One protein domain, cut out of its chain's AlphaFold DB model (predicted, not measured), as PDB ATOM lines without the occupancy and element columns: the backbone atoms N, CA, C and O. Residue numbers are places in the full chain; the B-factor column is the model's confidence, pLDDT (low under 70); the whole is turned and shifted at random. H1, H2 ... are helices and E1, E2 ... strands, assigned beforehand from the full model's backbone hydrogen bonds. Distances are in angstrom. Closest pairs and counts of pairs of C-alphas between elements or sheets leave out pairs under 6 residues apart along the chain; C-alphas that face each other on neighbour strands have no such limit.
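Overview. This is residues 671 to 813 of the 813 residues of an uncharacterized protein of Trematosphaeria pertusa (UniProt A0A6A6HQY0). With little regular structure, the domain is one twisted antiparallel sheet, E1 E2 E4 E3, with helices H1 and H3 over one face and long loops at its edges and ends. The 143 printed residues, under half in named elements, hold H1 E1 E2 H2 H3 E3 E4, a mixed class. It is compact, radius of gyration of the C-alphas 14.9 A, spanning 49 by 30 by 27 A.

Along the chain. E4, residues 804 to 812, spans 26.2 A and ends at (34.313, -4.921, 80.286); E2, 741 to 748, spans 23.1 A. E1 is 724 to 726, E3 797 to 801. H3, 773 to 787, spans 21.1 A; H1, 696 to 706, begins at (16.104, -3.267, 85.224); H2 is 761 to 764.

Arrangement. E2 and E4 are antiparallel neighbours, with N 744 and O 809 within hydrogen-bond range at 2.8 A. H3 is on the sheet, height 8.4 A, its C-alpha 783 closest to 799 of E3, 6.1 A. H1 is on the same face, height 10.0 A. H1 and H3 have every O i to N i+4 pair within hydrogen-bond range.

Size, cuts and confidence. The printed part has no cut; residues 673 to 679, 688 to 690, 736 to 739 and 813 are under pLDDT 70.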
ATOM      1  N   GLY A 671      23.282  23.932  78.908       76.00
ATOM      2  CA  GLY A 671      24.398  23.336  79.633       76.00
ATOM      3  C   GLY A 671      25.702  23.857  79.052       76.00
ATOM      4  O   GLY A 671      25.904  23.822  77.832       76.00
ATOM      5  N   LYS A 672      26.601  24.343  79.906       80.31
ATOM      6  CA  LYS A 672      27.877  24.897  79.450       80.31
ATOM      7  C   LYS A 672      28.710  23.788  78.801       80.31
ATOM      8  O   LYS A 672      29.011  22.775  79.421       80.31
ATOM      9  N   GLY A 673      29.057  23.974  77.528       68.25
ATOM     10  CA  GLY A 673      29.836  23.001  76.752       68.25
ATOM     11  C   GLY A 673      29.048  21.815  76.177       68.25
ATOM     12  O   GLY A 673      29.666  20.960  75.551       68.25
ATOM     13  N   LEU A 674      27.716  21.762  76.329       62.44
ATOM     14  CA  LEU A 674      26.895  20.637  75.847       62.44
ATOM     15  C   LEU A 674      26.215  20.868  74.483       62.44
ATOM     16  O   LEU A 674      25.591  19.958  73.945       62.44
ATOM     17  N   GLY A 675      26.303  22.076  73.911       57.91
ATOM     18  CA  GLY A 675      25.699  22.394  72.606       57.91
ATOM     19  C   GLY A 675      24.158  22.367  72.575       57.91
ATOM     20  O   GLY A 675      23.582  22.366  71.490       57.91
ATOM     21  N   GLY A 676      23.492  22.349  73.740       64.25
ATOM     22  CA  GLY A 676      22.034  22.272  73.896       64.25
ATOM     23  C   GLY A 676      21.558  22.506  75.342       64.25
ATOM     24  O   GLY A 676      22.345  22.900  76.206       64.25
ATOM     25  N   ALA A 677      20.264  22.283  75.609       62.06
ATOM     26  CA  ALA A 677      19.673  22.406  76.950       62.06
ATOM     27  C   ALA A 677      20.336  21.426  77.935       62.06
ATOM     28  O   ALA A 677      20.488  20.245  77.615       62.06
ATOM     29  N   ALA A 678      20.722  21.898  79.127       64.00
ATOM     30  CA  ALA A 678      21.447  21.102  80.132       64.00
ATOM     31  C   ALA A 678      20.686  19.837  80.564       64.00
ATOM     32  O   ALA A 678      21.266  18.837  80.968       64.00
ATOM     33  N   ASN A 679      19.368  19.903  80.461       68.25
ATOM     34  CA  ASN A 679      18.391  18.940  80.935       68.25
ATOM     35  C   ASN A 679      18.047  17.850  79.906       68.25
ATOM     36  O   ASN A 679      17.071  17.127  80.107       68.25
ATOM     37  N   LYS A 680      18.865  17.663  78.862       83.25
ATOM     38  CA  LYS A 680      18.800  16.480  77.994       83.25
ATOM     39  C   LYS A 680      20.000  15.553  78.236       83.25
ATOM     40  O   LYS A 680      21.133  16.030  78.174       83.25
ATOM     41  N   PRO A 681      19.786  14.244  78.470       89.06
ATOM     42  CA  PRO A 681      20.875  13.275  78.536       89.06
ATOM     43  C   PRO A 681      21.713  13.241  77.251       89.06
ATOM     44  O   PRO A 681      21.185  13.300  76.137       89.06
ATOM     45  N   LEU A 682      23.028  13.132  77.420       89.81
ATOM     46  CA  LEU A 682      24.012  12.969  76.359       89.81
ATOM     47  C   LEU A 682      24.483  11.523  76.332       89.81
ATOM     48  O   LEU A 682      25.322  11.100  77.124       89.81
ATOM     49  N   CYS A 683      23.920  10.766  75.405       90.44
ATOM     50  CA  CYS A 683      24.229   9.357  75.244       90.44
ATOM     51  C   CYS A 683      25.570   9.182  74.540       90.44
ATOM     52  O   CYS A 683      25.878   9.914  73.593       90.44
ATOM     53  N   TYR A 684      26.356   8.202  74.977       89.19
ATOM     54  CA  TYR A 684      27.615   7.907  74.307       89.19
ATOM     55  C   TYR A 684      27.413   7.354  72.905       89.19
ATOM     56  O   TYR A 684      26.370   6.793  72.569       89.19
ATOM     57  N   ASP A 685      28.431   7.539  72.062       83.38
ATOM     58  CA  ASP A 685      28.406   6.980  70.720       83.38
ATOM     59  C   ASP A 685      28.317   5.449  70.838       83.38
ATOM     60  O   ASP A 685      29.219   4.820  71.416       83.38
ATOM     61  N   PRO A 686      27.270   4.821  70.269       78.31
ATOM     62  CA  PRO A 686      27.121   3.382  70.329       78.31
ATOM     63  C   PRO A 686      28.335   2.662  69.742       78.31
ATOM     64  O   PRO A 686      28.599   1.536  70.118       78.31
ATOM     65  N   SER A 687      29.074   3.238  68.793       75.62
ATOM     66  CA  SER A 687      30.279   2.622  68.222       75.62
ATOM     67  C   SER A 687      31.458   2.542  69.198       75.62
ATOM     68  O   SER A 687      32.317   1.679  69.018       75.62
ATOM     69  N   ILE A 688      31.471   3.381  70.239       68.69
ATOM     70  CA  ILE A 688      32.563   3.498  71.211       68.69
ATOM     71  C   ILE A 688      32.270   2.664  72.466       68.69
ATOM     72  O   ILE A 688      33.172   2.015  72.994       68.69
ATOM     73  N   GLN A 689      31.012   2.614  72.914       67.00
ATOM     74  CA  GLN A 689      30.596   1.855  74.097       67.00
ATOM     75  C   GLN A 689      29.351   1.000  73.801       67.00
ATOM     76  O   GLN A 689      28.229   1.495  73.785       67.00
ATOM     77  N   LYS A 690      29.537  -0.316  73.585       69.62
ATOM     78  CA  LYS A 690      28.436  -1.308  73.592       69.62
ATOM     79  C   LYS A 690      28.636  -2.303  74.723       69.62
ATOM     80  O   LYS A 690      29.588  -3.086  74.701       69.62
ATOM     81  N   GLY A 691      27.743  -2.256  75.699       78.12
ATOM     82  CA  GLY A 691      27.607  -3.238  76.765       78.12
ATOM     83  C   GLY A 691      26.517  -4.251  76.442       78.12
ATOM     84  O   GLY A 691      25.718  -4.058  75.520       78.12
ATOM     85  N   GLN A 692      26.494  -5.339  77.206       83.81
ATOM     86  CA  GLN A 692      25.376  -6.278  77.185       83.81
ATOM     87  C   GLN A 692      24.159  -5.678  77.910       83.81
ATOM     88  O   GLN A 692      24.276  -4.712  78.665       83.81
ATOM     89  N   LYS A 693      22.972  -6.234  77.650       85.94
ATOM     90  CA  LYS A 693      21.720  -5.805  78.283       85.94
ATOM     91  C   LYS A 693      21.731  -6.070  79.786       85.94
ATOM     92  O   LYS A 693      21.776  -7.228  80.198       85.94
ATOM     93  N   ILE A 694      21.575  -5.024  80.586       86.25
ATOM     94  CA  ILE A 694      21.413  -5.139  82.039       86.25
ATOM     95  C   ILE A 694      19.924  -5.181  82.363       86.25
ATOM     96  O   ILE A 694      19.145  -4.416  81.790       86.25
ATOM     97  N   PHE A 695      19.522  -6.083  83.256       87.31
ATOM     98  CA  PHE A 695      18.145  -6.137  83.731       87.31
ATOM     99  C   PHE A 695      17.815  -4.910  84.586       87.31
ATOM    100  O   PHE A 695      18.664  -4.380  85.303       87.31
ATOM    101  N   GLU A 696      16.564  -4.465  84.520       87.75
ATOM    102  CA  GLU A 696      16.104  -3.267  85.224       87.75
ATOM    103  C   GLU A 696      16.277  -3.376  86.746       87.75
ATOM    104  O   GLU A 696      16.704  -2.420  87.390       87.75
ATOM    105  N   ASP A 697      16.045  -4.560  87.318       89.88
ATOM    106  CA  ASP A 697      16.259  -4.821  88.746       89.88
ATOM    107  C   ASP A 697      17.716  -4.607  89.163       89.88
ATOM    108  O   ASP A 697      17.997  -4.041  90.218       89.88
ATOM    109  N   ASP A 698      18.656  -5.033  88.328       89.38
ATOM    110  CA  ASP A 698      20.084  -4.921  88.601       89.38
ATOM    111  C   ASP A 698      20.588  -3.485  88.429       89.38
ATOM    112  O   ASP A 698      21.391  -3.013  89.238       89.38
ATOM    113  N   LEU A 699      20.042  -2.751  87.452       90.25
ATOM    114  CA  LEU A 699      20.239  -1.305  87.332       90.25
ATOM    115  C   LEU A 699      19.718  -0.574  88.569       90.25
ATOM    116  O   LEU A 699      20.428   0.251  89.139       90.25
ATOM    117  N   ASN A 700      18.506  -0.898  89.020       91.56
ATOM    118  CA  ASN A 700      17.922  -0.289  90.210       91.56
ATOM    119  C   ASN A 700      18.750  -0.592  91.467       91.56
ATOM    120  O   ASN A 700      18.968   0.317  92.264       91.56
ATOM    121  N   LYS A 701      19.285  -1.811  91.632       93.50
ATOM    122  CA  LYS A 701      20.206  -2.127  92.740       93.50
ATOM    123  C   LYS A 701      21.495  -1.309  92.670       93.50
ATOM    124  O   LYS A 701      21.931  -0.795  93.697       93.50
ATOM    125  N   ALA A 702      22.089  -1.164  91.482       94.19
ATOM    126  CA  ALA A 702      23.302  -0.370  91.295       94.19
ATOM    127  C   ALA A 702      23.072   1.112  91.642       94.19
ATOM    128  O   ALA A 702      23.858   1.709  92.380       94.19
ATOM    129  N   ILE A 703      21.961   1.685  91.165       95.31
ATOM    130  CA  ILE A 703      21.548   3.058  91.481       95.31
ATOM    131  C   ILE A 703      21.307   3.205  92.983       95.31
ATOM    132  O   ILE A 703      21.805   4.147  93.588       95.31
ATOM    133  N   ASP A 704      20.584   2.278  93.607       94.81
ATOM    134  CA  ASP A 704      20.254   2.350  95.030       94.81
ATOM    135  C   ASP A 704      21.488   2.207  95.928       94.81
ATOM    136  O   ASP A 704      21.560   2.854  96.975       94.81
ATOM    137  N   ALA A 705      22.477   1.415  95.506       94.69
ATOM    138  CA  ALA A 705      23.757   1.292  96.193       94.69
ATOM    139  C   ALA A 705      24.603   2.574  96.095       94.69
ATOM    140  O   ALA A 705      25.322   2.912  97.037       94.69
ATOM    141  N   PHE A 706      24.510   3.310  94.982       95.31
ATOM    142  CA  PHE A 706      25.236   4.566  94.793       95.31
ATOM    143  C   PHE A 706      24.532   5.772  95.439       95.31
ATOM    144  O   PHE A 706      25.165   6.575  96.133       95.31
ATOM    145  N   CYS A 707      23.221   5.895  95.233       95.31
ATOM    146  CA  CYS A 707      22.387   7.025  95.634       95.31
ATOM    147  C   CYS A 707      21.997   6.963  97.118       95.31
ATOM    148  O   CYS A 707      20.841   6.727  97.479       95.31
ATOM    149  N   ILE A 708      22.975   7.196  97.991       94.31
ATOM    150  CA  ILE A 708      22.795   7.218  99.446       94.31
ATOM    151  C   ILE A 708      22.553   8.659  99.915       94.31
ATOM    152  O   ILE A 708      23.383   9.537  99.683       94.31
ATOM    153  N   GLU A 709      21.433   8.887 100.607       93.50
ATOM    154  CA  GLU A 709      21.040  10.201 101.140       93.50
ATOM    155  C   GLU A 709      22.146  10.812 102.013       93.50
ATOM    156  O   GLU A 709      22.660  10.173 102.934       93.50
ATOM    157  N   GLY A 710      22.517  12.059 101.726       91.62
ATOM    158  CA  GLY A 710      23.507  12.811 102.492       91.62
ATOM    159  C   GLY A 710      24.965  12.391 102.260       91.62
ATOM    160  O   GLY A 710      25.863  13.013 102.839       91.62
ATOM    161  N   LYS A 711      25.235  11.377 101.420       92.00
ATOM    162  CA  LYS A 711      26.605  10.987 101.053       92.00
ATOM    163  C   LYS A 711      27.287  12.148 100.327       92.00
ATOM    164  O   LYS A 711      26.693  12.788  99.464       92.00
ATOM    165  N   LYS A 712      28.542  12.442 100.671       90.69
ATOM    166  CA  LYS A 712      29.319  13.470  99.966       90.69
ATOM    167  C   LYS A 712      29.534  13.038  98.513       90.69
ATOM    168  O   LYS A 712      29.893  11.892  98.263       90.69
ATOM    169  N   ILE A 713      29.339  13.960  97.574       90.06
ATOM    170  CA  ILE A 713      29.691  13.734  96.174       90.06
ATOM    171  C   ILE A 713      31.215  13.887  96.054       90.06
ATOM    172  O   ILE A 713      31.743  14.975  96.288       90.06
ATOM    173  N   GLU A 714      31.924  12.805  95.734       89.88
ATOM    174  CA  GLU A 714      33.398  12.768  95.683       89.88
ATOM    175  C   GLU A 714      33.973  13.298  94.360       89.88
ATOM    176  O   GLU A 714      35.146  13.655  94.310       89.88
ATOM    177  N   GLY A 715      33.130  13.453  93.334       90.62
ATOM    178  CA  GLY A 715      33.563  13.783  91.977       90.62
ATOM    179  C   GLY A 715      34.009  12.525  91.240       90.62
ATOM    180  O   GLY A 715      33.862  11.416  91.751       90.62
ATOM    181  N   PHE A 716      34.541  12.685  90.031       91.50
ATOM    182  CA  PHE A 716      35.079  11.551  89.274       91.50
ATOM    183  C   PHE A 716      36.533  11.217  89.657       91.50
ATOM    184  O   PHE A 716      36.935  10.066  89.518       91.50
ATOM    185  N   GLY A 717      37.290  12.176  90.208       87.69
ATOM    186  CA  GLY A 717      38.722  12.028  90.511       87.69
ATOM    187  C   GLY A 717      39.619  12.175  89.275       87.69
ATOM    188  O   GLY A 717      39.120  12.387  88.165       87.69
ATOM    189  N   GLU A 718      40.941  12.094  89.458       83.94
ATOM    190  CA  GLU A 718      41.873  12.019  88.325       83.94
ATOM    191  C   GLU A 718      41.710  10.629  87.684       83.94
ATOM    192  O   GLU A 718      41.623   9.620  88.380       83.94
ATOM    193  N   ASP A 719      41.535  10.562  86.364       84.44
ATOM    194  CA  ASP A 719      41.312   9.301  85.641       84.44
ATOM    195  C   ASP A 719      40.134   8.426  86.140       84.44
ATOM    196  O   ASP A 719      40.156   7.203  85.989       84.44
ATOM    197  N   TRP A 720      39.057   9.040  86.650       87.81
ATOM    198  CA  TRP A 720      37.812   8.352  87.052       87.81
ATOM    199  C   TRP A 720      37.942   7.430  88.282       87.81
ATOM    200  O   TRP A 720      37.104   6.555  88.506       87.81
ATOM    201  N   GLU A 721      38.977   7.627  89.099       88.00
ATOM    202  CA  GLU A 721      39.298   6.803  90.273       88.00
ATOM    203  C   GLU A 721      38.250   6.826  91.406       88.00
ATOM    204  O   GLU A 721      38.261   5.946  92.268       88.00
ATOM    205  N   HIS A 722      37.328   7.796  91.419       91.12
ATOM    206  CA  HIS A 722      36.245   7.896  92.414       91.12
ATOM    207  C   HIS A 722      34.891   7.371  91.913       91.12
ATOM    208  O   HIS A 722      33.881   7.461  92.618       91.12
ATOM    209  N   MET A 723      34.839   6.803  90.705       91.88
ATOM    210  CA  MET A 723      33.618   6.189  90.189       91.88
ATOM    211  C   MET A 723      33.228   4.957  91.013       91.88
ATOM    212  O   MET A 723      34.045   4.088  91.318       91.88
ATOM    213  N   PHE A 724      31.943   4.845  91.341       93.81
ATOM    214  CA  PHE A 724      31.407   3.696  92.053       93.81
ATOM    215  C   PHE A 724      31.201   2.524  91.103       93.81
ATOM    216  O   PHE A 724      30.389   2.603  90.180       93.81
ATOM    217  N   ARG A 725      31.904   1.423  91.362       92.75
ATOM    218  CA  ARG A 725      31.776   0.182  90.603       92.75
ATOM    219  C   ARG A 725      30.712  -0.735  91.210       92.75
ATOM    220  O   ARG A 725      30.731  -0.998  92.411       92.75
ATOM    221  N   TYR A 726      29.821  -1.253  90.368       92.44
ATOM    222  CA  TYR A 726      28.806  -2.235  90.738       92.44
ATOM    223  C   TYR A 726      28.725  -3.394  89.717       92.44
ATOM    224  O   TYR A 726      28.693  -3.125  88.513       92.44
ATOM    225  N   PRO A 727      28.617  -4.665  90.148       90.94
ATOM    226  CA  PRO A 727      28.727  -5.129  91.533       90.94
ATOM    227  C   PRO A 727      30.102  -4.791  92.147       90.94
ATOM    228  O   PRO A 727      31.041  -4.522  91.394       90.94
ATOM    229  N   PRO A 728      30.229  -4.716  93.484       87.25
ATOM    230  CA  PRO A 728      31.523  -4.509  94.142       87.25
ATOM    231  C   PRO A 728      32.528  -5.607  93.764       87.25
ATOM    232  O   PRO A 728      32.104  -6.724  93.488       87.25
ATOM    233  N   ASP A 729      33.837  -5.333  93.831       79.12
ATOM    234  CA  ASP A 729      34.902  -6.254  93.370       79.12
ATOM    235  C   ASP A 729      34.877  -7.659  94.031       79.12
ATOM    236  O   ASP A 729      35.479  -8.599  93.517       79.12
ATOM    237  N   GLU A 730      34.183  -7.824  95.165       80.62
ATOM    238  CA  GLU A 730      34.006  -9.103  95.876       80.62
ATOM    239  C   GLU A 730      32.769  -9.910  95.428       80.62
ATOM    240  O   GLU A 730      32.549 -11.021  95.914       80.62
ATOM    241  N   GLN A 731      31.936  -9.362  94.542       80.81
ATOM    242  CA  GLN A 731      30.731 -10.008  94.021       80.81
ATOM    243  C   GLN A 731      30.911 -10.413  92.559       80.81
ATOM    244  O   GLN A 731      31.628  -9.765  91.798       80.81
ATOM    245  N   ASP A 732      30.217 -11.477  92.154       78.56
ATOM    246  CA  ASP A 732      30.197 -11.890  90.755       78.56
ATOM    247  C   ASP A 732      29.657 -10.751  89.883       78.56
ATOM    248  O   ASP A 732      28.612 -10.163  90.170       78.56
ATOM    249  N   SER A 733      30.371 -10.453  88.796       78.81
ATOM    250  CA  SER A 733      29.906  -9.506  87.782       78.81
ATOM    251  C   SER A 733      28.556  -9.941  87.194       78.81
ATOM    252  O   SER A 733      28.184 -11.111  87.298       78.81
ATOM    253  N   PHE A 734      27.853  -9.039  86.500       79.44
ATOM    254  CA  PHE A 734      26.515  -9.326  85.955       79.44
ATOM    255  C   PHE A 734      26.431 -10.590  85.081       79.44
ATOM    256  O   PHE A 734      25.354 -11.171  84.957       79.44
ATOM    257  N   TYR A 735      27.547 -11.037  84.492       79.44
ATOM    258  CA  TYR A 735      27.602 -12.247  83.676       79.44
ATOM    259  C   TYR A 735      28.745 -13.156  84.121       79.44
ATOM    260  O   TYR A 735      29.905 -12.752  84.141       79.44
ATOM    261  N   GLN A 736      28.419 -14.412  84.426       60.12
ATOM    262  CA  GLN A 736      29.405 -15.418  84.835       60.12
ATOM    263  C   GLN A 736      30.127 -16.087  83.647       60.12
ATOM    264  O   GLN A 736      31.181 -16.691  83.838       60.12
ATOM    265  N   GLU A 737      29.621 -15.956  82.412       59.75
ATOM    266  CA  GLU A 737      30.223 -16.569  81.220       59.75
ATOM    267  C   GLU A 737      30.825 -15.529  80.257       59.75
ATOM    268  O   GLU A 737      30.139 -14.838  79.505       59.75
ATOM    269  N   GLY A 738      32.159 -15.464  80.237       58.06
ATOM    270  CA  GLY A 738      32.941 -15.014  79.082       58.06
ATOM    271  C   GLY A 738      33.368 -13.546  79.035       58.06
ATOM    272  O   GLY A 738      34.381 -13.287  78.386       58.06
ATOM    273  N   ARG A 739      32.675 -12.603  79.694       66.38
ATOM    274  CA  ARG A 739      33.110 -11.192  79.841       66.38
ATOM    275  C   ARG A 739      32.503 -10.553  81.098       66.38
ATOM    276  O   ARG A 739      31.314 -10.232  81.063       66.38
ATOM    277  N   PRO A 740      33.271 -10.347  82.180       74.44
ATOM    278  CA  PRO A 740      32.747  -9.664  83.349       74.44
ATOM    279  C   PRO A 740      32.422  -8.215  82.993       74.44
ATOM    280  O   PRO A 740      33.258  -7.493  82.442       74.44
ATOM    281  N   MET A 741      31.196  -7.795  83.291       84.75
ATOM    282  CA  MET A 741      30.746  -6.427  83.062       84.75
ATOM    283  C   MET A 741      30.423  -5.775  84.398       84.75
ATOM    284  O   MET A 741      29.659  -6.325  85.190       84.75
ATOM    285  N   HIS A 742      30.995  -4.594  84.616       88.19
ATOM    286  CA  HIS A 742      30.697  -3.746  85.765       88.19
ATOM    287  C   HIS A 742      30.109  -2.426  85.284       88.19
ATOM    288  O   HIS A 742      30.485  -1.921  84.225       88.19
ATOM    289  N   LEU A 743      29.216  -1.855  86.081       91.38
ATOM    290  CA  LEU A 743      28.731  -0.495  85.924       91.38
ATOM    291  C   LEU A 743      29.570   0.445  86.774       91.38
ATOM    292  O   LEU A 743      29.749   0.204  87.962       91.38
ATOM    293  N   ASN A 744      30.038   1.527  86.167       93.00
ATOM    294  CA  ASN A 744      30.661   2.635  86.868       93.00
ATOM    295  C   ASN A 744      29.657   3.785  86.904       93.00
ATOM    296  O   ASN A 744      29.222   4.261  85.854       93.00
ATOM    297  N   LEU A 745      29.268   4.196  88.110       95.31
ATOM    298  CA  LEU A 745      28.351   5.300  88.371       95.31
ATOM    299  C   LEU A 745      29.117   6.432  89.048       95.31
ATOM    300  O   LEU A 745      29.907   6.201  89.962       95.31
ATOM    301  N   GLY A 746      28.851   7.662  88.633       94.75
ATOM    302  CA  GLY A 746      29.485   8.833  89.214       94.75
ATOM    303  C   GLY A 746      28.577  10.038  89.251       94.75
ATOM    304  O   GLY A 746      27.632  10.167  88.472       94.75
ATOM    305  N   ALA A 747      28.936  10.962  90.132       94.19
ATOM    306  CA  ALA A 747      28.376  12.297  90.162       94.19
ATOM    307  C   ALA A 747      29.477  13.318  90.472       94.19
ATOM    308  O   ALA A 747      30.337  13.068  91.317       94.19
ATOM    309  N   GLU A 748      29.428  14.480  89.828       92.25
ATOM    310  CA  GLU A 748      30.327  15.607  90.089       92.25
ATOM    311  C   GLU A 748      29.569  16.941  90.117       92.25
ATOM    312  O   GLU A 748      28.507  17.099  89.511       92.25
ATOM    313  N   ASN A 749      30.110  17.911  90.844       89.88
ATOM    314  CA  ASN A 749      29.615  19.279  90.914       89.88
ATOM    315  C   ASN A 749      30.794  20.260  91.014       89.88
ATOM    316  O   ASN A 749      31.954  19.878  91.133       89.88
ATOM    317  N   LYS A 750      30.514  21.562  90.990       86.38
ATOM    318  CA  LYS A 750      31.579  22.575  91.032       86.38
ATOM    319  C   LYS A 750      32.432  22.510  92.310       86.38
ATOM    320  O   LYS A 750      33.606  22.869  92.296       86.38
ATOM    321  N   GLN A 751      31.854  22.089  93.434       85.38
ATOM    322  CA  GLN A 751      32.516  22.077  94.740       85.38
ATOM    323  C   GLN A 751      33.510  20.921  94.905       85.38
ATOM    324  O   GLN A 751      34.376  21.005  95.775       85.38
ATOM    325  N   ASN A 752      33.412  19.865  94.094       84.44
ATOM    326  CA  ASN A 752      34.295  18.696  94.152       84.44
ATOM    327  C   ASN A 752      35.213  18.552  92.928       84.44
ATOM    328  O   ASN A 752      35.695  17.463  92.645       84.44
ATOM    329  N   GLY A 753      35.487  19.662  92.237       74.75
ATOM    330  CA  GLY A 753      36.419  19.700  91.107       74.75
ATOM    331  C   GLY A 753      35.768  19.526  89.735       74.75
ATOM    332  O   GLY A 753      36.470  19.639  88.733       74.75
ATOM    333  N   GLY A 754      34.448  19.326  89.672       84.81
ATOM    334  CA  GLY A 754      33.701  19.322  88.416       84.81
ATOM    335  C   GLY A 754      33.657  20.707  87.743       84.81
ATOM    336  O   GLY A 754      33.849  21.741  88.398       84.81
ATOM    337  N   PRO A 755      33.397  20.766  86.425       85.94
ATOM    338  CA  PRO A 755      33.353  22.021  85.679       85.94
ATOM    339  C   PRO A 755      32.125  22.877  86.039       85.94
ATOM    340  O   PRO A 755      31.156  22.414  86.642       85.94
ATOM    341  N   ASP A 756      32.135  24.142  85.609       87.00
ATOM    342  CA  ASP A 756      30.914  24.953  85.576       87.00
ATOM    343  C   ASP A 756      29.881  24.283  84.659       87.00
ATOM    344  O   ASP A 756      30.120  24.143  83.461       87.00
ATOM    345  N   LEU A 757      28.731  23.896  85.214       86.88
ATOM    346  CA  LEU A 757      27.682  23.174  84.482       86.88
ATOM    347  C   LEU A 757      26.742  24.107  83.702       86.88
ATOM    348  O   LEU A 757      26.119  23.694  82.725       86.88
ATOM    349  N   TYR A 758      26.668  25.374  84.109       85.44
ATOM    350  CA  TYR A 758      25.850  26.413  83.489       85.44
ATOM    351  C   TYR A 758      26.677  27.680  83.276       85.44
ATOM    352  O   TYR A 758      27.630  27.942  84.014       85.44
ATOM    353  N   ASP A 759      26.276  28.506  82.308       84.38
ATOM    354  CA  ASP A 759      26.862  29.842  82.139       84.38
ATOM    355  C   ASP A 759      26.540  30.744  83.338       84.38
ATOM    356  O   ASP A 759      27.399  31.492  83.805       84.38
ATOM    357  N   ASN A 760      25.325  30.619  83.883       85.81
ATOM    358  CA  ASN A 760      24.919  31.284  85.113       85.81
ATOM    359  C   ASN A 760      24.893  30.304  86.296       85.81
ATOM    360  O   ASN A 760      23.891  29.645  86.569       85.81
ATOM    361  N   MET A 761      25.995  30.244  87.044       85.50
ATOM    362  CA  MET A 761      26.094  29.400  88.240       85.50
ATOM    363  C   MET A 761      25.271  29.914  89.434       85.50
ATOM    364  O   MET A 761      25.170  29.207  90.439       85.50
ATOM    365  N   ASP A 762      24.649  31.095  89.350       84.88
ATOM    366  CA  ASP A 762      23.805  31.612  90.433       84.88
ATOM    367  C   ASP A 762      22.550  30.769  90.655       84.88
ATOM    368  O   ASP A 762      22.057  30.701  91.779       84.88
ATOM    369  N   TRP A 763      22.090  30.046  89.634       82.31
ATOM    370  CA  TRP A 763      21.000  29.077  89.757       82.31
ATOM    371  C   TRP A 763      21.313  27.917  90.709       82.31
ATOM    372  O   TRP A 763      20.407  27.272  91.232       82.31
ATOM    373  N   CYS A 764      22.598  27.657  90.947       82.50
ATOM    374  CA  CYS A 764      23.074  26.619  91.853       82.50
ATOM    375  C   CYS A 764      23.348  27.143  93.269       82.50
ATOM    376  O   CYS A 764      23.801  26.385  94.132       82.50
ATOM    377  N   LYS A 765      23.099  28.434  93.538       81.06
ATOM    378  CA  LYS A 765      23.240  28.995  94.887       81.06
ATOM    379  C   LYS A 765      22.239  28.327  95.830       81.06
ATOM    380  O   LYS A 765      21.047  28.264  95.554       81.06
ATOM    381  N   GLY A 766      22.740  27.845  96.966       74.75
ATOM    382  CA  GLY A 766      21.929  27.158  97.972       74.75
ATOM    383  C   GLY A 766      21.689  25.668  97.704       74.75
ATOM    384  O   GLY A 766      20.944  25.053  98.464       74.75
ATOM    385  N   TYR A 767      22.309  25.081  96.671       79.69
ATOM    386  CA  TYR A 767      22.342  23.626  96.510       79.69
ATOM    387  C   TYR A 767      23.169  22.976  97.631       79.69
ATOM    388  O   TYR A 767      24.286  23.422  97.915       79.69
ATOM    389  N   ASP A 768      22.626  21.929  98.264       76.19
ATOM    390  CA  ASP A 768      23.391  21.089  99.187       76.19
ATOM    391  C   ASP A 768      24.335  20.215  98.359       76.19
ATOM    392  O   ASP A 768      23.905  19.455  97.503       76.19
ATOM    393  N   TRP A 769      25.638  20.332  98.597       76.06
ATOM    394  CA  TRP A 769      26.679  19.604  97.863       76.06
ATOM    395  C   TRP A 769      26.719  18.105  98.198       76.06
ATOM    396  O   TRP A 769      27.575  17.376  97.687       76.06
ATOM    397  N   LYS A 770      25.834  17.647  99.084       85.31
ATOM    398  CA  LYS A 770      25.597  16.238  99.382       85.31
ATOM    399  C   LYS A 770      24.592  15.627  98.410       85.31
ATOM    400  O   LYS A 770      23.735  16.299  97.850       85.31
ATOM    401  N   MET A 771      24.689  14.316  98.248       84.38
ATOM    402  CA  MET A 771      23.792  13.543  97.408       84.38
ATOM    403  C   MET A 771      22.378  13.535  97.994       84.38
ATOM    404  O   MET A 771      22.140  12.919  99.034       84.38
ATOM    405  N   GLY A 772      21.434  14.170  97.304       87.88
ATOM    406  CA  GLY A 772      20.014  13.904  97.511       87.88
ATOM    407  C   GLY A 772      19.660  12.576  96.847       87.88
ATOM    408  O   GLY A 772      19.843  12.426  95.637       87.88
ATOM    409  N   LYS A 773      19.163  11.603  97.613       91.12
ATOM    410  CA  LYS A 773      18.854  10.251  97.126       91.12
ATOM    411  C   LYS A 773      17.909  10.284  95.932       91.12
ATOM    412  O   LYS A 773      18.167   9.615  94.935       91.12
ATOM    413  N   ASP A 774      16.854  11.086  96.005       91.38
ATOM    414  CA  ASP A 774      15.844  11.165  94.948       91.38
ATOM    415  C   ASP A 774      16.351  11.894  93.698       91.38
ATOM    416  O   ASP A 774      16.088  11.450  92.580       91.38
ATOM    417  N   ASP A 775      17.120  12.978  93.866       89.88
ATOM    418  CA  ASP A 775      17.747  13.687  92.739       89.88
ATOM    419  C   ASP A 775      18.736  12.765  92.009       89.88
ATOM    420  O   ASP A 775      18.743  12.716  90.779       89.88
ATOM    421  N   CYS A 776      19.506  11.979  92.765       94.00
ATOM    422  CA  CYS A 776      20.435  10.985  92.240       94.00
ATOM    423  C   CYS A 776      19.719   9.866  91.481       94.00
ATOM    424  O   CYS A 776      20.045   9.590  90.324       94.00
ATOM    425  N   LYS A 777      18.700   9.253  92.102       94.81
ATOM    426  CA  LYS A 777      17.899   8.197  91.468       94.81
ATOM    427  C   LYS A 777      17.279   8.685  90.169       94.81
ATOM    428  O   LYS A 777      17.367   7.994  89.158       94.81
ATOM    429  N   TYR A 778      16.681   9.874  90.188       93.19
ATOM    430  CA  TYR A 778      16.094  10.467  88.996       93.19
ATOM    431  C   TYR A 778      17.143  10.743  87.921       93.19
ATOM    432  O   TYR A 778      16.924  10.370  86.772       93.19
ATOM    433  N   GLY A 779      18.289  11.330  88.285       92.69
ATOM    434  CA  GLY A 779      19.387  11.601  87.360       92.69
ATOM    435  C   GLY A 779      19.811  10.353  86.583       92.69
ATOM    436  O   GLY A 779      19.801  10.355  85.350       92.69
ATOM    437  N   PHE A 780      20.089   9.249  87.282       95.25
ATOM    438  CA  PHE A 780      20.453   7.991  86.625       95.25
ATOM    439  C   PHE A 780      19.300   7.354  85.856       95.25
ATOM    440  O   PHE A 780      19.499   6.929  84.720       95.25
ATOM    441  N   ARG A 781      18.091   7.295  86.424       93.62
ATOM    442  CA  ARG A 781      16.934   6.712  85.726       93.62
ATOM    443  C   ARG A 781      16.609   7.463  84.444       93.62
ATOM    444  O   ARG A 781      16.336   6.825  83.436       93.62
ATOM    445  N   ARG A 782      16.687   8.797  84.456       92.12
ATOM    446  CA  ARG A 782      16.459   9.629  83.271       92.12
ATOM    447  C   ARG A 782      17.514   9.381  82.204       92.12
ATOM    448  O   ARG A 782      17.170   9.194  81.041       92.12
ATOM    449  N   LEU A 783      18.781   9.337  82.607       91.56
ATOM    450  CA  LEU A 783      19.894   9.015  81.720       91.56
ATOM    451  C   LEU A 783      19.717   7.633  81.071       91.56
ATOM    452  O   LEU A 783      19.848   7.499  79.859       91.56
ATOM    453  N   LEU A 784      19.357   6.617  81.856       91.25
ATOM    454  CA  LEU A 784      19.118   5.259  81.363       91.25
ATOM    455  C   LEU A 784      17.905   5.174  80.436       91.25
ATOM    456  O   LEU A 784      17.998   4.544  79.386       91.25
ATOM    457  N   HIS A 785      16.796   5.813  80.809       90.62
ATOM    458  CA  HIS A 785      15.570   5.850  80.017       90.62
ATOM    459  C   HIS A 785      15.827   6.423  78.614       90.62
ATOM    460  O   HIS A 785      15.393   5.846  77.619       90.62
ATOM    461  N   ASP A 786      16.581   7.521  78.526       89.50
ATOM    462  CA  ASP A 786      16.814   8.203  77.251       89.50
ATOM    463  C   ASP A 786      17.957   7.566  76.434       89.50
ATOM    464  O   ASP A 786      17.890   7.561  75.203       89.50
ATOM    465  N   CYS A 787      18.987   7.008  77.085       89.25
ATOM    466  CA  CYS A 787      20.192   6.510  76.404       89.25
ATOM    467  C   CYS A 787      20.249   5.004  76.157       89.25
ATOM    468  O   CYS A 787      20.977   4.569  75.265       89.25
ATOM    469  N   ASN A 788      19.472   4.197  76.880       85.38
ATOM    470  CA  ASN A 788      19.429   2.744  76.689       85.38
ATOM    471  C   ASN A 788      18.132   2.287  76.010       85.38
ATOM    472  O   ASN A 788      17.585   1.230  76.314       85.38
ATOM    473  N   ASN A 789      17.659   3.075  75.046       78.31
ATOM    474  CA  ASN A 789      16.509   2.737  74.206       78.31
ATOM    475  C   ASN A 789      16.839   1.724  73.088       78.31
ATOM    476  O   ASN A 789      15.947   1.304  72.350       78.31
ATOM    477  N   VAL A 790      18.108   1.327  72.940       76.81
ATOM    478  CA  VAL A 790      18.534   0.324  71.959       76.81
ATOM    479  C   VAL A 790      18.270  -1.081  72.511       76.81
ATOM    480  O   VAL A 790      18.808  -1.422  73.567       76.81
ATOM    481  N   PRO A 791      17.519  -1.938  71.792       73.81
ATOM    482  CA  PRO A 791      17.271  -3.302  72.231       73.81
ATOM    483  C   PRO A 791      18.571  -4.063  72.510       73.81
ATOM    484  O   PRO A 791      19.508  -4.064  71.707       73.81
ATOM    485  N   ASP A 792      18.592  -4.719  73.666       77.00
ATOM    486  CA  ASP A 792      19.623  -5.656  74.109       77.00
ATOM    487  C   ASP A 792      21.036  -5.080  74.304       77.00
ATOM    488  O   ASP A 792      22.015  -5.831  74.333       77.00
ATOM    489  N   LYS A 793      21.166  -3.754  74.461       82.31
ATOM    490  CA  LYS A 793      22.465  -3.089  74.648       82.31
ATOM    491  C   LYS A 793      22.421  -2.005  75.713       82.31
ATOM    492  O   LYS A 793      21.418  -1.321  75.879       82.31
ATOM    493  N   PHE A 794      23.557  -1.829  76.377       86.06
ATOM    494  CA  PHE A 794      23.824  -0.717  77.283       86.06
ATOM    495  C   PHE A 794      24.838   0.236  76.636       86.06
ATOM    496  O   PHE A 794      25.838  -0.227  76.085       86.06
ATOM    497  N   ILE A 795      24.571   1.542  76.667       85.50
ATOM    498  CA  ILE A 795      25.413   2.576  76.037       85.50
ATOM    499  C   ILE A 795      25.969   3.547  77.086       85.50
ATOM    500  O   ILE A 795      27.111   3.977  76.967       85.50
ATOM    501  N   GLY A 796      25.195   3.851  78.130       89.88
ATOM    502  CA  GLY A 796      25.583   4.845  79.131       89.88
ATOM    503  C   GLY A 796      25.534   6.284  78.602       89.88
ATOM    504  O   GLY A 796      24.988   6.554  77.528       89.88
ATOM    505  N   GLY A 797      26.077   7.223  79.373       92.00
ATOM    506  CA  GLY A 797      26.142   8.630  78.989       92.00
ATOM    507  C   GLY A 797      26.381   9.586  80.153       92.00
ATOM    508  O   GLY A 797      26.727   9.185  81.266       92.00
ATOM    509  N   ASP A 798      26.143  10.862  79.871       91.44
ATOM    510  CA  ASP A 798      26.229  11.978  80.806       91.44
ATOM    511  C   ASP A 798      24.878  12.691  80.931       91.44
ATOM    512  O   ASP A 798      24.148  12.854  79.953       91.44
ATOM    513  N   TYR A 799      24.546  13.183  82.122       91.00
ATOM    514  CA  TYR A 799      23.347  13.990  82.331       91.00
ATOM    515  C   TYR A 799      23.569  15.072  83.382       91.00
ATOM    516  O   TYR A 799      23.967  14.778  84.506       91.00
ATOM    517  N   ILE A 800      23.283  16.330  83.037       88.81
ATOM    518  CA  ILE A 800      23.286  17.427  84.005       88.81
ATOM    519  C   ILE A 800      21.872  17.590  84.556       88.81
ATOM    520  O   ILE A 800      20.936  17.948  83.842       88.81
ATOM    521  N   TYR A 801      21.726  17.375  85.858       87.88
ATOM    522  CA  TYR A 801      20.468  17.564  86.561       87.88
ATOM    523  C   TYR A 801      20.708  18.289  87.874       87.88
ATOM    524  O   TYR A 801      21.516  17.859  88.695       87.88
ATOM    525  N   ARG A 802      20.000  19.409  88.063       85.94
ATOM    526  CA  ARG A 802      20.015  20.198  89.303       85.94
ATOM    527  C   ARG A 802      21.427  20.468  89.836       85.94
ATOM    528  O   ARG A 802      21.721  20.215  90.999       85.94
ATOM    529  N   CYS A 803      22.294  21.006  88.978       87.75
ATOM    530  CA  CYS A 803      23.670  21.377  89.338       87.75
ATOM    531  C   CYS A 803      24.607  20.213  89.693       87.75
ATOM    532  O   CYS A 803      25.697  20.452  90.217       87.75
ATOM    533  N   VAL A 804      24.227  18.982  89.350       90.44
ATOM    534  CA  VAL A 804      25.085  17.799  89.409       90.44
ATOM    535  C   VAL A 804      25.163  17.184  88.024       90.44
ATOM    536  O   VAL A 804      24.153  17.058  87.330       90.44
ATOM    537  N   LYS A 805      26.367  16.800  87.611       91.75
ATOM    538  CA  LYS A 805      26.573  15.982  86.424       91.75
ATOM    539  C   LYS A 805      26.670  14.526  86.850       91.75
ATOM    540  O   LYS A 805      27.557  14.164  87.616       91.75
ATOM    541  N   TYR A 806      25.751  13.717  86.349       93.38
ATOM    542  CA  TYR A 806      25.709  12.274  86.517       93.38
ATOM    543  C   TYR A 806      26.362  11.605  85.318       93.38
ATOM    544  O   TYR A 806      26.170  12.041  84.182       93.38
ATOM    545  N   ASN A 807      27.108  10.539  85.578       93.75
ATOM    546  CA  ASN A 807      27.814   9.774  84.564       93.75
ATOM    547  C   ASN A 807      27.602   8.282  84.806       93.75
ATOM    548  O   ASN A 807      27.755   7.817  85.939       93.75
ATOM    549  N   ILE A 808      27.263   7.542  83.751       93.06
ATOM    550  CA  ILE A 808      27.228   6.084  83.807       93.06
ATOM    551  C   ILE A 808      27.857   5.470  82.562       93.06
ATOM    552  O   ILE A 808      27.520   5.834  81.438       93.06
ATOM    553  N   PHE A 809      28.726   4.486  82.763       91.06
ATOM    554  CA  PHE A 809      29.267   3.655  81.692       91.06
ATOM    555  C   PHE A 809      29.546   2.241  82.195       91.06
ATOM    556  O   PHE A 809      29.575   1.986  83.401       91.06
ATOM    557  N   HIS A 810      29.772   1.306  81.277       86.44
ATOM    558  CA  HIS A 810      30.196  -0.048  81.617       86.44
ATOM    559  C   HIS A 810      31.682  -0.256  81.317       86.44
ATOM    560  O   HIS A 810      32.205   0.207  80.303       86.44
ATOM    561  N   ALA A 811      32.362  -1.001  82.184       80.06
ATOM    562  CA  ALA A 811      33.691  -1.534  81.913       80.06
ATOM    563  C   ALA A 811      33.580  -3.043  81.678       80.06
ATOM    564  O   ALA A 811      33.045  -3.769  82.519       80.06
ATOM    565  N   ASN A 812      34.089  -3.501  80.533       71.12
ATOM    566  CA  ASN A 812      34.313  -4.921  80.286       71.12
ATOM    567  C   ASN A 812      35.719  -5.257  80.790       71.12
ATOM    568  O   ASN A 812      36.677  -4.618  80.349       71.12
ATOM    569  N   GLY A 813      35.816  -6.207  81.722       56.94
ATOM    570  CA  GLY A 813      37.094  -6.757  82.183       56.94
ATOM    571  C   GLY A 813      37.712  -7.737  81.198       56.94
ATOM    572  O   GLY A 813      36.957  -8.326  80.384       56.94
TER     573      GLY A 813